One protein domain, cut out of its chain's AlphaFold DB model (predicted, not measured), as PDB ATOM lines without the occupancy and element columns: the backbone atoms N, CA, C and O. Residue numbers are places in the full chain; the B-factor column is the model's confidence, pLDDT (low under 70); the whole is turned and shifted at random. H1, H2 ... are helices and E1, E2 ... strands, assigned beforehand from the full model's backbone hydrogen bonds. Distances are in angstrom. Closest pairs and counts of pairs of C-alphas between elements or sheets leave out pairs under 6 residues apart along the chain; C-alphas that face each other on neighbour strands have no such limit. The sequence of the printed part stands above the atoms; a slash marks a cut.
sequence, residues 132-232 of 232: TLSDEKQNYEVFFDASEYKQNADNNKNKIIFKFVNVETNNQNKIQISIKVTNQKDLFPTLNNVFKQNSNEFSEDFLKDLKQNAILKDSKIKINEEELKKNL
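Overview. This is residues 132 to 232 of the 232 residues of the protein "Type III restriction-modification system methylation subunit" of Helicobacter muridarum (UniProt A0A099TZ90). A strongly twisted sheet of four strands makes the body, with H1 running along its edge strand E3. The link of residues 146 to 160 is a long loop reaching toward one end of the longest axis, H2 grazes the sheet, and H3 is not on it. The printed part has 101 residues, with E1, E2, E3, E4, H1, H2 and H3 in chain order; the sheet order is E1, E2, E4, E3, mixed. The class is mixed, helices and strands, with under half of the residues in named elements. The whole is compact, with a radius of gyration of the C-alphas of 14.2 A, yet elongated, spanning 46 by 27 by 24 A.

Along the chain. E1, residues 132 to 134, begins at C-alpha 132 (-28.053, -19.608, 38.754). E2 is residues 140 to 145, 16.1 A; E3 residues 161 to 169, 24.2 A; E4 residues 175 to 182, 22.8 A. H1 is residues 204 to 212, 12.0 A, and H2 residues 214 to 218. H3, residues 225 to 230, ends at C-alpha 230 (-16.822, -18.226, 45.760).

Arrangement. E1 and E2 form an antiparallel hairpin, with N 133 and O 142 2.9 A apart. E2 and E4 are parallel, with N 143 and O 177 at 2.8 A. E3 and E4 form an antiparallel hairpin, with N 163 and O 180 at 2.8 A. H1 is over E3 at a height over the sheet of 10.3 A; the closest C-alphas are those of Phe 164 and Phe 206, 6.9 A. H2 only grazes the sheet with residues 214 to 216. H3 is apart from H1. Every O i to N i+4 pair is within hydrogen-bond range in H1, H2 and H3.

Size, cuts and confidence. The farthest C-alphas, of Asn 155 and Asp 218, are 47.0 A apart. The printed part has no cut. The links E2 to E3 and E4 to H1 are long. Residues 152 to 157 and 219 to 232 have pLDDT under 70.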
ATOM      1  N   THR A 132     -29.044 -19.198  39.752       86.81
ATOM      2  CA  THR A 132     -28.053 -19.608  38.754       86.81
ATOM      3  C   THR A 132     -26.880 -18.649  38.811       86.81
ATOM      4  O   THR A 132     -27.054 -17.448  38.605       86.81
ATOM      5  N   LEU A 133     -25.689 -19.173  39.081       85.31
ATOM      6  CA  LEU A 133     -24.444 -18.413  39.056       85.31
ATOM      7  C   LEU A 133     -23.628 -18.843  37.846       85.31
ATOM      8  O   LEU A 133     -23.391 -20.029  37.644       85.31
ATOM      9  N   SER A 134     -23.212 -17.889  37.025       82.25
ATOM     10  CA  SER A 134     -22.280 -18.151  35.929       82.25
ATOM     11  C   SER A 134     -20.850 -17.887  36.381       82.25
ATOM     12  O   SER A 134     -20.596 -16.947  37.131       82.25
ATOM     13  N   ASP A 135     -19.924 -18.695  35.878       78.00
ATOM     14  CA  ASP A 135     -18.487 -18.456  35.995       78.00
ATOM     15  C   ASP A 135     -18.086 -17.086  35.414       78.00
ATOM     16  O   ASP A 135     -18.752 -16.589  34.496       78.00
ATOM     17  N   GLU A 136     -16.968 -16.502  35.871       72.44
ATOM     18  CA  GLU A 136     -16.486 -15.196  35.376       72.44
ATOM     19  C   GLU A 136     -16.293 -15.201  33.849       72.44
ATOM     20  O   GLU A 136     -16.534 -14.202  33.167       72.44
ATOM     21  N   LYS A 137     -15.908 -16.357  33.290       73.31
ATOM     22  CA  LYS A 137     -15.697 -16.560  31.848       73.31
ATOM     23  C   LYS A 137     -16.928 -17.114  31.123       73.31
ATOM     24  O   LYS A 137     -16.847 -17.388  29.931       73.31
ATOM     25  N   GLN A 138     -18.047 -17.301  31.829       73.62
ATOM     26  CA  GLN A 138     -19.303 -17.885  31.338       73.62
ATOM     27  C   GLN A 138     -19.173 -19.281  30.696       73.62
ATOM     28  O   GLN A 138     -20.009 -19.665  29.875       73.62
ATOM     29  N   ASN A 139     -18.143 -20.045  31.068       78.69
ATOM     30  CA  ASN A 139     -17.897 -21.386  30.520       78.69
ATOM     31  C   ASN A 139     -18.855 -22.439  31.086       78.69
ATOM     32  O   ASN A 139     -19.209 -23.403  30.407       78.69
ATOM     33  N   TYR A 140     -19.256 -22.257  32.340       83.00
ATOM     34  CA  TYR A 140     -20.241 -23.086  33.009       83.00
ATOM     35  C   TYR A 140     -21.098 -22.225  33.936       83.00
ATOM     36  O   TYR A 140     -20.746 -21.094  34.285       83.00
ATOM     37  N   GLU A 141     -22.232 -22.778  34.324       88.62
ATOM     38  CA  GLU A 141     -23.132 -22.223  35.316       88.62
ATOM     39  C   GLU A 141     -23.426 -23.258  36.400       88.62
ATOM     40  O   GLU A 141     -23.403 -24.466  36.165       88.62
ATOM     41  N   VAL A 142     -23.687 -22.776  37.605       89.06
ATOM     42  CA  VAL A 142     -24.108 -23.578  38.746       89.06
ATOM     43  C   VAL A 142     -25.548 -23.207  39.045       89.06
ATOM     44  O   VAL A 142     -25.842 -22.052  39.358       89.06
ATOM     45  N   PHE A 143     -26.442 -24.181  38.923       91.12
ATOM     46  CA  PHE A 143     -27.848 -24.035  39.250       91.12
ATOM     47  C   PHE A 143     -28.128 -24.611  40.637       91.12
ATOM     48  O   PHE A 143     -27.973 -25.809  40.884       91.12
ATOM     49  N   PHE A 144     -28.567 -23.740  41.535       91.31
ATOM     50  CA  PHE A 144     -29.054 -24.070  42.860       91.31
ATOM     51  C   PHE A 144     -30.563 -24.213  42.825       91.31
ATOM     52  O   PHE A 144     -31.283 -23.246  42.580       91.31
ATOM     53  N   ASP A 145     -31.037 -25.413  43.124       90.44
ATOM     54  CA  ASP A 145     -32.450 -25.718  43.243       90.44
ATOM     55  C   ASP A 145     -32.838 -25.844  44.720       90.44
ATOM     56  O   ASP A 145     -32.606 -26.871  45.364       90.44
ATOM     57  N   ALA A 146     -33.433 -24.780  45.251       89.00
ATOM     58  CA  ALA A 146     -33.961 -24.682  46.606       89.00
ATOM     59  C   ALA A 146     -35.460 -25.014  46.692       89.00
ATOM     60  O   ALA A 146     -36.066 -24.788  47.738       89.00
ATOM     61  N   SER A 147     -36.069 -25.564  45.633       85.75
ATOM     62  CA  SER A 147     -37.505 -25.882  45.612       85.75
ATOM     63  C   SER A 147     -37.940 -26.793  46.758       85.75
ATOM     64  O   SER A 147     -39.048 -26.641  47.253       85.75
ATOM     65  N   GLU A 148     -37.075 -27.701  47.217       86.44
ATOM     66  CA  GLU A 148     -37.352 -28.639  48.315       86.44
ATOM     67  C   GLU A 148     -36.896 -28.141  49.694       86.44
ATOM     68  O   GLU A 148     -37.020 -28.854  50.696       86.44
ATOM     69  N   TYR A 149     -36.339 -26.931  49.780       85.00
ATOM     70  CA  TYR A 149     -36.014 -26.328  51.062       85.00
ATOM     71  C   TYR A 149     -37.309 -25.966  51.796       85.00
ATOM     72  O   TYR A 149     -38.161 -25.245  51.274       85.00
ATOM     73  N   LYS A 150     -37.452 -26.435  53.038       78.81
ATOM     74  CA  LYS A 150     -38.628 -26.153  53.868       78.81
ATOM     75  C   LYS A 150     -38.205 -25.435  55.126       78.81
ATOM     76  O   LYS A 150     -37.341 -25.897  55.852       78.81
ATOM     77  N   GLN A 151     -38.832 -24.316  55.435       72.06
ATOM     78  CA  GLN A 151     -38.525 -23.613  56.673       72.06
ATOM     79  C   GLN A 151     -38.978 -24.438  57.891       72.06
ATOM     80  O   GLN A 151     -40.082 -24.984  57.905       72.06
ATOM     81  N   ASN A 152     -38.131 -24.539  58.915       68.50
ATOM     82  CA  ASN A 152     -38.510 -25.183  60.167       68.50
ATOM     83  C   ASN A 152     -39.631 -24.389  60.862       68.50
ATOM     84  O   ASN A 152     -39.650 -23.158  60.827       68.50
ATOM     85  N   ALA A 153     -40.580 -25.098  61.476       64.31
ATOM     86  CA  ALA A 153     -41.662 -24.481  62.250       64.31
ATOM     87  C   ALA A 153     -41.197 -24.044  63.651       64.31
ATOM     88  O   ALA A 153     -41.818 -23.196  64.290       64.31
ATOM     89  N   ASP A 154     -40.110 -24.642  64.127       65.00
ATOM     90  CA  ASP A 154     -39.475 -24.433  65.416       65.00
ATOM     91  C   ASP A 154     -38.269 -23.483  65.313       65.00
ATOM     92  O   ASP A 154     -37.641 -23.332  64.269       65.00
ATOM     93  N   ASN A 155     -37.905 -22.845  66.432       62.66
ATOM     94  CA  ASN A 155     -36.848 -21.820  66.497       62.66
ATOM     95  C   ASN A 155     -35.413 -22.346  66.273       62.66
ATOM     96  O   ASN A 155     -34.444 -21.598  66.462       62.66
ATOM     97  N   ASN A 156     -35.263 -23.608  65.873       66.44
ATOM     98  CA  ASN A 156     -33.982 -24.259  65.653       66.44
ATOM     99  C   ASN A 156     -33.270 -23.716  64.409       66.44
ATOM    100  O   ASN A 156     -33.883 -23.321  63.419       66.44
ATOM    101  N   LYS A 157     -31.934 -23.691  64.457       66.62
ATOM    102  CA  LYS A 157     -31.114 -23.251  63.325       66.62
ATOM    103  C   LYS A 157     -31.253 -24.254  62.174       66.62
ATOM    104  O   LYS A 157     -30.928 -25.429  62.344       66.62
ATOM    105  N   ASN A 158     -31.682 -23.784  61.003       70.50
ATOM    106  CA  ASN A 158     -31.776 -24.619  59.807       70.50
ATOM    107  C   ASN A 158     -30.367 -25.018  59.356       70.50
ATOM    108  O   ASN A 158     -29.537 -24.160  59.051       70.50
ATOM    109  N   LYS A 159     -30.086 -26.323  59.320       81.00
ATOM    110  CA  LYS A 159     -28.877 -26.844  58.678       81.00
ATOM    111  C   LYS A 159     -29.156 -26.965  57.187       81.00
ATOM    112  O   LYS A 159     -30.045 -27.714  56.806       81.00
ATOM    113  N   ILE A 160     -28.401 -26.243  56.371       86.81
ATOM    114  CA  ILE A 160     -28.486 -26.314  54.910       86.81
ATOM    115  C   ILE A 160     -27.615 -27.477  54.440       86.81
ATOM    116  O   ILE A 160     -26.524 -27.710  54.968       86.81
ATOM    117  N   ILE A 161     -28.117 -28.221  53.468       89.88
ATOM    118  CA  ILE A 161     -27.493 -29.393  52.876       89.88
ATOM    119  C   ILE A 161     -27.523 -29.192  51.366       89.88
ATOM    120  O   ILE A 161     -28.580 -28.964  50.780       89.88
ATOM    121  N   PHE A 162     -26.350 -29.301  50.754       91.69
ATOM    122  CA  PHE A 162     -26.161 -29.205  49.315       91.69
ATOM    123  C   PHE A 162     -25.914 -30.602  48.761       91.69
ATOM    124  O   PHE A 162     -24.992 -31.294  49.207       91.69
ATOM    125  N   LYS A 163     -26.745 -31.021  47.811       92.88
ATOM    126  CA  LYS A 163     -26.701 -32.337  47.173       92.88
ATOM    127  C   LYS A 163     -26.370 -32.171  45.699       92.88
ATOM    128  O   LYS A 163     -27.089 -31.479  44.983       92.88
ATOM    129  N   PHE A 164     -25.292 -32.802  45.255       93.81
ATOM    130  CA  PHE A 164     -24.926 -32.801  43.846       93.81
ATOM    131  C   PHE A 164     -25.881 -33.706  43.065       93.81
ATOM    132  O   PHE A 164     -26.111 -34.843  43.474       93.81
ATOM    133  N   VAL A 165     -26.454 -33.189  41.977       93.19
ATOM    134  CA  VAL A 165     -27.382 -33.939  41.119       93.19
ATOM    135  C   VAL A 165     -26.630 -34.492  39.920       93.19
ATOM    136  O   VAL A 165     -26.492 -35.704  39.779       93.19
ATOM    137  N   ASN A 166     -26.162 -33.602  39.050       90.06
ATOM    138  CA  ASN A 166     -25.488 -33.949  37.811       90.06
ATOM    139  C   ASN A 166     -24.814 -32.723  37.180       90.06
ATOM    140  O   ASN A 166     -24.883 -31.599  37.686       90.06
ATOM    141  N   VAL A 167     -24.149 -32.981  36.058       90.38
ATOM    142  CA  VAL A 167     -23.711 -31.961  35.110       90.38
ATOM    143  C   VAL A 167     -24.397 -32.256  33.788       90.38
ATOM    144  O   VAL A 167     -24.401 -33.411  33.358       90.38
ATOM    145  N   GLU A 168     -24.954 -31.232  33.157       89.44
ATOM    146  CA  GLU A 168     -25.638 -31.313  31.867       89.44
ATOM    147  C   GLU A 168     -25.196 -30.168  30.950       89.44
ATOM    148  O   GLU A 168     -24.537 -29.219  31.376       89.44
ATOM    149  N   THR A 169     -25.542 -30.251  29.669       84.62
ATOM    150  CA  THR A 169     -25.425 -29.125  28.740       84.62
ATOM    151  C   THR A 169     -26.802 -28.496  28.581       84.62
ATOM    152  O   THR A 169     -27.743 -29.170  28.165       84.62
ATOM    153  N   ASN A 170     -26.930 -27.219  28.930       79.31
ATOM    154  CA  ASN A 170     -28.194 -26.501  28.838       79.31
ATOM    155  C   ASN A 170     -28.560 -26.181  27.372       79.31
ATOM    156  O   ASN A 170     -27.755 -26.329  26.452       79.31
ATOM    157  N   ASN A 171     -29.770 -25.658  27.155       75.38
ATOM    158  CA  ASN A 171     -30.284 -25.302  25.822       75.38
ATOM    159  C   ASN A 171     -29.453 -24.236  25.074       75.38
ATOM    160  O   ASN A 171     -29.667 -24.016  23.886       75.38
ATOM    161  N   GLN A 172     -28.535 -23.549  25.759       77.12
ATOM    162  CA  GLN A 172     -27.619 -22.556  25.189       77.12
ATOM    163  C   GLN A 172     -26.213 -23.132  24.944       77.12
ATOM    164  O   GLN A 172     -25.262 -22.371  24.764       77.12
ATOM    165  N   ASN A 173     -26.065 -24.461  24.958       77.06
ATOM    166  CA  ASN A 173     -24.792 -25.179  24.864       77.06
ATOM    167  C   ASN A 173     -23.775 -24.826  25.970       77.06
ATOM    168  O   ASN A 173     -22.578 -25.062  25.801       77.06
ATOM    169  N   LYS A 174     -24.224 -24.285  27.111       82.06
ATOM    170  CA  LYS A 174     -23.370 -24.059  28.286       82.06
ATOM    171  C   LYS A 174     -23.445 -25.250  29.231       82.06
ATOM    172  O   LYS A 174     -24.484 -25.895  29.354       82.06
ATOM    173  N   ILE A 175     -22.348 -25.531  29.922       86.94
ATOM    174  CA  ILE A 175     -22.320 -26.583  30.940       86.94
ATOM    175  C   ILE A 175     -23.032 -26.077  32.192       86.94
ATOM    176  O   ILE A 175     -22.679 -25.024  32.706       86.94
ATOM    177  N   GLN A 176     -23.999 -26.835  32.697       89.31
ATOM    178  CA  GLN A 176     -24.730 -26.540  33.921       89.31
ATOM    179  C   GLN A 176     -24.455 -27.621  34.970       89.31
ATOM    180  O   GLN A 176     -24.632 -28.810  34.712       89.31
ATOM    181  N   ILE A 177     -24.022 -27.201  36.157       90.69
ATOM    182  CA  ILE A 177     -23.847 -28.041  37.345       90.69
ATOM    183  C   ILE A 177     -25.086 -27.864  38.223       90.69
ATOM    184  O   ILE A 177     -25.340 -26.764  38.707       90.69
ATOM    185  N   SER A 178     -25.831 -28.939  38.461       92.19
ATOM    186  CA  SER A 178     -27.081 -28.889  39.227       92.19
ATOM    187  C   SER A 178     -26.869 -29.326  40.673       92.19
ATOM    188  O   SER A 178     -26.386 -30.430  40.951       92.19
ATOM    189  N   ILE A 179     -27.265 -28.466  41.611       93.62
ATOM    190  CA  ILE A 179     -27.145 -28.680  43.055       93.62
ATOM    191  C   ILE A 179     -28.508 -28.466  43.710       93.62
ATOM    192  O   ILE A 179     -29.095 -27.392  43.623       93.62
ATOM    193  N   LYS A 180     -28.999 -29.474  44.431       93.19
ATOM    194  CA  LYS A 180     -30.195 -29.356  45.275       93.19
ATOM    195  C   LYS A 180     -29.823 -28.763  46.630       93.19
ATOM    196  O   LYS A 180     -28.865 -29.210  47.265       93.19
ATOM    197  N   VAL A 181     -30.613 -27.802  47.094       91.00
ATOM    198  CA  VAL A 181     -30.495 -27.157  48.405       91.00
ATOM    199  C   VAL A 181     -31.679 -27.590  49.261       91.00
ATOM    200  O   VAL A 181     -32.835 -27.348  48.925       91.00
ATOM    201  N   THR A 182     -31.405 -28.254  50.381       89.31
ATOM    202  CA  THR A 182     -32.436 -28.727  51.313       89.31
ATOM    203  C   THR A 182     -31.972 -28.570  52.754       89.31
ATOM    204  O   THR A 182     -30.792 -28.383  53.028       89.31
ATOM    205  N   ASN A 183     -32.894 -28.645  53.702       86.44
ATOM    206  CA  ASN A 183     -32.604 -28.756  55.128       86.44
ATOM    207  C   ASN A 183     -32.997 -30.122  55.714       86.44
ATOM    208  O   ASN A 183     -32.856 -30.349  56.917       86.44
ATOM    209  N   GLN A 184     -33.482 -31.036  54.872       84.88
ATOM    210  CA  GLN A 184     -33.932 -32.367  55.262       84.88
ATOM    211  C   GLN A 184     -32.828 -33.387  54.965       84.88
ATOM    212  O   GLN A 184     -32.428 -33.564  53.818       84.88
ATOM    213  N   LYS A 185     -32.316 -34.064  56.000       81.06
ATOM    214  CA  LYS A 185     -31.190 -35.007  55.856       81.06
ATOM    215  C   LYS A 185     -31.535 -36.242  55.026       81.06
ATOM    216  O   LYS A 185     -30.675 -36.735  54.305       81.06
ATOM    217  N   ASP A 186     -32.772 -36.709  55.144       83.69
ATOM    218  CA  ASP A 186     -33.235 -37.950  54.516       83.69
ATOM    219  C   ASP A 186     -33.705 -37.737  53.070       83.69
ATOM    220  O   ASP A 186     -34.039 -38.693  52.370       83.69
ATOM    221  N   LEU A 187     -33.728 -36.484  52.603       84.88
ATOM    222  CA  LEU A 187     -34.086 -36.162  51.232       84.88
ATOM    223  C   LEU A 187     -32.883 -36.408  50.314       84.88
ATOM    224  O   LEU A 187     -31.772 -35.946  50.578       84.88
ATOM    225  N   PHE A 188     -33.119 -37.133  49.219       88.06
ATOM    226  CA  PHE A 188     -32.092 -37.540  48.253       88.06
ATOM    227  C   PHE A 188     -30.945 -38.366  48.872       88.06
ATOM    228  O   PHE A 188     -29.777 -37.966  48.804       88.06
ATOM    229  N   PRO A 189     -31.242 -39.539  49.464       86.19
ATOM    230  CA  PRO A 189     -30.230 -40.365  50.127       86.19
ATOM    231  C   PRO A 189     -29.168 -40.898  49.156       86.19
ATOM    232  O   PRO A 189     -28.047 -41.174  49.568       86.19
ATOM    233  N   THR A 190     -29.507 -41.014  47.872       88.88
ATOM    234  CA  THR A 190     -28.611 -41.480  46.808       88.88
ATOM    235  C   THR A 190     -27.665 -40.400  46.289       88.88
ATOM    236  O   THR A 190     -26.729 -40.728  45.568       88.88
ATOM    237  N   LEU A 191     -27.911 -39.123  46.606       90.69
ATOM    238  CA  LEU A 191     -27.086 -38.017  46.130       90.69
ATOM    239  C   LEU A 191     -25.953 -37.713  47.107       90.69
ATOM    240  O   LEU A 191     -26.155 -37.610  48.327       90.69
ATOM    241  N   ASN A 192     -24.771 -37.482  46.543       91.44
ATOM    242  CA  ASN A 192     -23.584 -37.104  47.291       91.44
ATOM    243  C   ASN A 192     -23.712 -35.674  47.827       91.44
ATOM    244  O   ASN A 192     -24.243 -34.771  47.175       91.44
ATOM    245  N   ASN A 193     -23.233 -35.460  49.054       91.62
ATOM    246  CA  ASN A 193     -23.163 -34.115  49.618       91.62
ATOM    247  C   ASN A 193     -22.057 -33.333  48.907       91.62
ATOM    248  O   ASN A 193     -20.960 -33.859  48.734       91.62
ATOM    249  N   VAL A 194     -22.305 -32.071  48.565       90.88
ATOM    250  CA  VAL A 194     -21.280 -31.189  47.977       90.88
ATOM    251  C   VAL A 194     -20.163 -30.918  48.986       90.88
ATOM    252  O   VAL A 194     -18.987 -30.981  48.644       90.88
ATOM    253  N   PHE A 195     -20.523 -30.697  50.252       90.06
ATOM    254  CA  PHE A 195     -19.587 -30.394  51.332       90.06
ATOM    255  C   PHE A 195     -19.422 -31.548  52.322       90.06
ATOM    256  O   PHE A 195     -20.337 -32.352  52.542       90.06
ATOM    257  N   LYS A 196     -18.262 -31.590  52.983       88.12
ATOM    258  CA  LYS A 196     -18.026 -32.436  54.158       88.12
ATOM    259  C   LYS A 196     -18.945 -32.014  55.306       88.12
ATOM    260  O   LYS A 196     -19.364 -30.863  55.425       88.12
ATOM    261  N   GLN A 197     -19.265 -32.952  56.195       80.88
ATOM    262  CA  GLN A 197     -20.121 -32.632  57.334       80.88
ATOM    263  C   GLN A 197     -19.469 -31.570  58.230       80.88
ATOM    264  O   GLN A 197     -18.369 -31.771  58.732       80.88
ATOM    265  N   ASN A 198     -20.196 -30.474  58.470       77.56
ATOM    266  CA  ASN A 198     -19.779 -29.365  59.340       77.56
ATOM    267  C   ASN A 198     -18.474 -28.677  58.892       77.56
ATOM    268  O   ASN A 198     -17.744 -28.147  59.723       77.56
ATOM    269  N   SER A 199     -18.188 -28.686  57.591       82.19
ATOM    270  CA  SER A 199     -17.042 -28.003  56.998       82.19
ATOM    271  C   SER A 199     -17.461 -27.314  55.702       82.19
ATOM    272  O   SER A 199     -18.425 -27.728  55.060       82.19
ATOM    273  N   ASN A 200     -16.720 -26.275  55.327       81.50
ATOM    274  CA  ASN A 200     -16.871 -25.577  54.049       81.50
ATOM    275  C   ASN A 200     -16.000 -26.214  52.949       81.50
ATOM    276  O   ASN A 200     -15.872 -25.682  51.850       81.50
ATOM    277  N   GLU A 201     -15.355 -27.343  53.242       86.25
ATOM    278  CA  GLU A 201     -14.595 -28.116  52.265       86.25
ATOM    279  C   GLU A 201     -15.504 -29.040  51.456       86.25
ATOM    280  O   GLU A 201     -16.431 -29.654  51.994       86.25
ATOM    281  N   PHE A 202     -15.183 -29.206  50.175       88.62
ATOM    282  CA  PHE A 202     -15.868 -30.156  49.309       88.62
ATOM    283  C   PHE A 202     -15.668 -31.603  49.760       88.62
ATOM    284  O   PHE A 202     -14.610 -31.980  50.274       88.62
ATOM    285  N   SER A 203     -16.703 -32.424  49.573       89.88
ATOM    286  CA  SER A 203     -16.607 -33.861  49.810       89.88
ATOM    287  C   SER A 203     -15.756 -34.526  48.726       89.88
ATOM    288  O   SER A 203     -15.705 -34.082  47.576       89.88
ATOM    289  N   GLU A 204     -15.074 -35.612  49.086       87.88
ATOM    290  CA  GLU A 204     -14.267 -36.360  48.121       87.88
ATOM    291  C   GLU A 204     -15.123 -36.961  47.011       87.88
ATOM    292  O   GLU A 204     -14.689 -37.008  45.863       87.88
ATOM    293  N   ASP A 205     -16.336 -37.398  47.344       88.25
ATOM    294  CA  ASP A 205     -17.255 -38.019  46.394       88.25
ATOM    295  C   ASP A 205     -17.756 -36.996  45.375       88.25
ATOM    296  O   ASP A 205     -17.712 -37.262  44.179       88.25
ATOM    297  N   PHE A 206     -18.071 -35.772  45.810       89.31
ATOM    298  CA  PHE A 206     -18.406 -34.678  44.899       89.31
ATOM    299  C   PHE A 206     -17.255 -34.346  43.937       89.31
ATOM    300  O   PHE A 206     -17.460 -34.212  42.730       89.31
ATOM    301  N   LEU A 207     -16.021 -34.256  44.445       86.56
ATOM    302  CA  LEU A 207     -14.854 -34.000  43.595       86.56
ATOM    303  C   LEU A 207     -14.583 -35.155  42.622       86.56
ATOM    304  O   LEU A 207     -14.146 -34.912  41.494       86.56
ATOM    305  N   LYS A 208     -14.825 -36.408  43.034       86.06
ATOM    306  CA  LYS A 208     -14.738 -37.578  42.148       86.06
ATOM    307  C   LYS A 208     -15.801 -37.506  41.058       86.06
ATOM    308  O   LYS A 208     -15.441 -37.661  39.894       86.06
ATOM    309  N   ASP A 209     -17.048 -37.202  41.408       86.69
ATOM    310  CA  ASP A 209     -18.157 -37.094  40.459       86.69
ATOM    311  C   ASP A 209     -17.900 -36.001  39.411       86.69
ATOM    312  O   ASP A 209     -18.029 -36.249  38.210       86.69
ATOM    313  N   LEU A 210     -17.430 -34.821  39.840       83.69
ATOM    314  CA  LEU A 210     -17.040 -33.742  38.927       83.69
ATOM    315  C   LEU A 210     -15.882 -34.152  38.010       83.69
ATOM    316  O   LEU A 210     -15.942 -33.936  36.800       83.69
ATOM    317  N   LYS A 211     -14.829 -34.770  38.559       80.62
ATOM    318  CA  LYS A 211     -13.659 -35.199  37.771       80.62
ATOM    319  C   LYS A 211     -13.982 -36.328  36.804       80.62
ATOM    320  O   LYS A 211     -13.301 -36.458  35.791       80.62
ATOM    321  N   GLN A 212     -14.949 -37.185  37.128       81.69
ATOM    322  CA  GLN A 212     -15.299 -38.346  36.314       81.69
ATOM    323  C   GLN A 212     -16.322 -38.027  35.223       81.69
ATOM    324  O   GLN A 212     -16.353 -38.760  34.230       81.69
ATOM    325  N   ASN A 213     -17.072 -36.932  35.360       84.25
ATOM    326  CA  ASN A 213     -18.117 -36.531  34.430       84.25
ATOM    327  C   ASN A 213     -17.597 -36.345  32.989       84.25
ATOM    328  O   ASN A 213     -16.639 -35.610  32.741       84.25
ATOM    329  N   ALA A 214     -18.241 -37.018  32.030       77.62
ATOM    330  CA  ALA A 214     -17.828 -37.025  30.626       77.62
ATOM    331  C   ALA A 214     -17.925 -35.636  29.972       77.62
ATOM    332  O   ALA A 214     -17.002 -35.228  29.277       77.62
ATOM    333  N   ILE A 215     -18.966 -34.857  30.285       79.06
ATOM    334  CA  ILE A 215     -19.213 -33.536  29.680       79.06
ATOM    335  C   ILE A 215     -18.086 -32.555  30.029       79.06
ATOM    336  O   ILE A 215     -17.606 -31.806  29.176       79.06
ATOM    337  N   LEU A 216     -17.608 -32.587  31.277       77.25
ATOM    338  CA  LEU A 216     -16.487 -31.753  31.725       77.25
ATOM    339  C   LEU A 216     -15.150 -32.184  31.106       77.25
ATOM    340  O   LEU A 216     -14.314 -31.342  30.774       77.25
ATOM    341  N   LYS A 217     -14.947 -33.493  30.907       73.56
ATOM    342  CA  LYS A 217     -13.747 -34.022  30.240       73.56
ATOM    343  C   LYS A 217     -13.707 -33.655  28.759       73.56
ATOM    344  O   LYS A 217     -12.677 -33.175  28.286       73.56
ATOM    345  N   ASP A 218     -14.819 -33.843  28.058       72.50
ATOM    346  CA  ASP A 218     -14.923 -33.641  26.610       72.50
ATOM    347  C   ASP A 218     -14.790 -32.160  26.235       72.50
ATOM    348  O   ASP A 218     -14.151 -31.808  25.243       72.50
ATOM    349  N   SER A 219     -15.307 -31.273  27.089       64.69
ATOM    350  CA  SER A 219     -15.191 -29.817  26.942       64.69
ATOM    351  C   SER A 219     -13.831 -29.239  27.356       64.69
ATOM    352  O   SER A 219     -13.574 -28.060  27.116       64.69
ATOM    353  N   LYS A 220     -12.943 -30.043  27.967       67.12
ATOM    354  CA  LYS A 220     -11.647 -29.616  28.540       67.12
ATOM    355  C   LYS A 220     -11.753 -28.453  29.542       67.12
ATOM    356  O   LYS A 220     -10.754 -27.779  29.810       67.12
ATOM    357  N   ILE A 221     -12.933 -28.214  30.116       67.94
ATOM    358  CA  ILE A 221     -13.146 -27.162  31.108       67.94
ATOM    359  C   ILE A 221     -12.623 -27.654  32.460       67.94
ATOM    360  O   ILE A 221     -13.107 -28.633  33.025       67.94
ATOM    361  N   LYS A 222     -11.610 -26.965  32.994       65.25
ATOM    362  CA  LYS A 222     -11.156 -27.169  34.372       65.25
ATOM    363  C   LYS A 222     -11.985 -26.283  35.291       65.25
ATOM    364  O   LYS A 222     -11.815 -25.068  35.272       65.25
ATOM    365  N   ILE A 223     -12.843 -26.893  36.102       67.31
ATOM    366  CA  ILE A 223     -13.511 -26.192  37.200       67.31
ATOM    367  C   ILE A 223     -12.443 -25.828  38.234       67.31
ATOM    368  O   ILE A 223     -11.734 -26.702  38.737       67.31
ATOM    369  N   ASN A 224     -12.311 -24.539  38.528       67.25
ATOM    370  CA  ASN A 224     -11.450 -24.059  39.595       67.25
ATOM    371  C   ASN A 224     -12.188 -24.200  40.933       67.25
ATOM    372  O   ASN A 224     -13.231 -23.586  41.135       67.25
ATOM    373  N   GLU A 225     -11.652 -25.004  41.853       69.19
ATOM    374  CA  GLU A 225     -12.282 -25.264  43.155       69.19
ATOM    375  C   GLU A 225     -12.468 -23.980  43.981       69.19
ATOM    376  O   GLU A 225     -13.483 -23.830  44.657       69.19
ATOM    377  N   GLU A 226     -11.541 -23.021  43.895       66.19
ATOM    378  CA  GLU A 226     -11.649 -21.735  44.600       66.19
ATOM    379  C   GLU A 226     -12.727 -20.825  43.994       66.19
ATOM    380  O   GLU A 226     -13.397 -20.082  44.704       66.19
ATOM    381  N   GLU A 227     -12.939 -20.906  42.683       65.00
ATOM    382  CA  GLU A 227     -13.996 -20.167  41.985       65.00
ATOM    383  C   GLU A 227     -15.368 -20.783  42.263       65.00
ATOM    384  O   GLU A 227     -16.337 -20.070  42.515       65.00
ATOM    385  N   LEU A 228     -15.430 -22.113  42.344       68.75
ATOM    386  CA  LEU A 228     -16.634 -22.820  42.753       68.75
ATOM    387  C   LEU A 228     -17.006 -22.486  44.205       68.75
ATOM    388  O   LEU A 228     -18.174 -22.229  44.466       68.75
ATOM    389  N   LYS A 229     -16.028 -22.407  45.126       68.06
ATOM    390  CA  LYS A 229     -16.244 -21.960  46.519       68.06
ATOM    391  C   LYS A 229     -16.714 -20.512  46.629       68.06
ATOM    392  O   LYS A 229     -17.478 -20.200  47.527       68.06
ATOM    393  N   LYS A 230     -16.280 -19.600  45.753       63.16
ATOM    394  CA  LYS A 230     -16.822 -18.226  45.760       63.16
ATOM    395  C   LYS A 230     -18.328 -18.201  45.482       63.16
ATOM    396  O   LYS A 230     -19.009 -17.282  45.925       63.16
ATOM    397  N   ASN A 231     -18.816 -19.201  44.755       56.12
ATOM    398  CA  ASN A 231     -20.209 -19.346  44.357       56.12
ATOM    399  C   ASN A 231     -21.022 -20.267  45.296       56.12
ATOM    400  O   ASN A 231     -22.208 -20.470  45.038       56.12
ATOM    401  N   LEU A 232     -20.411 -20.836  46.349       57.38
ATOM    402  CA  LEU A 232     -20.953 -21.901  47.211       57.38
ATOM    403  C   LEU A 232     -20.769 -21.593  48.703       57.38
ATOM    404  O   LEU A 232     -21.783 -21.630  49.436       57.38
TER     405      LEU A 232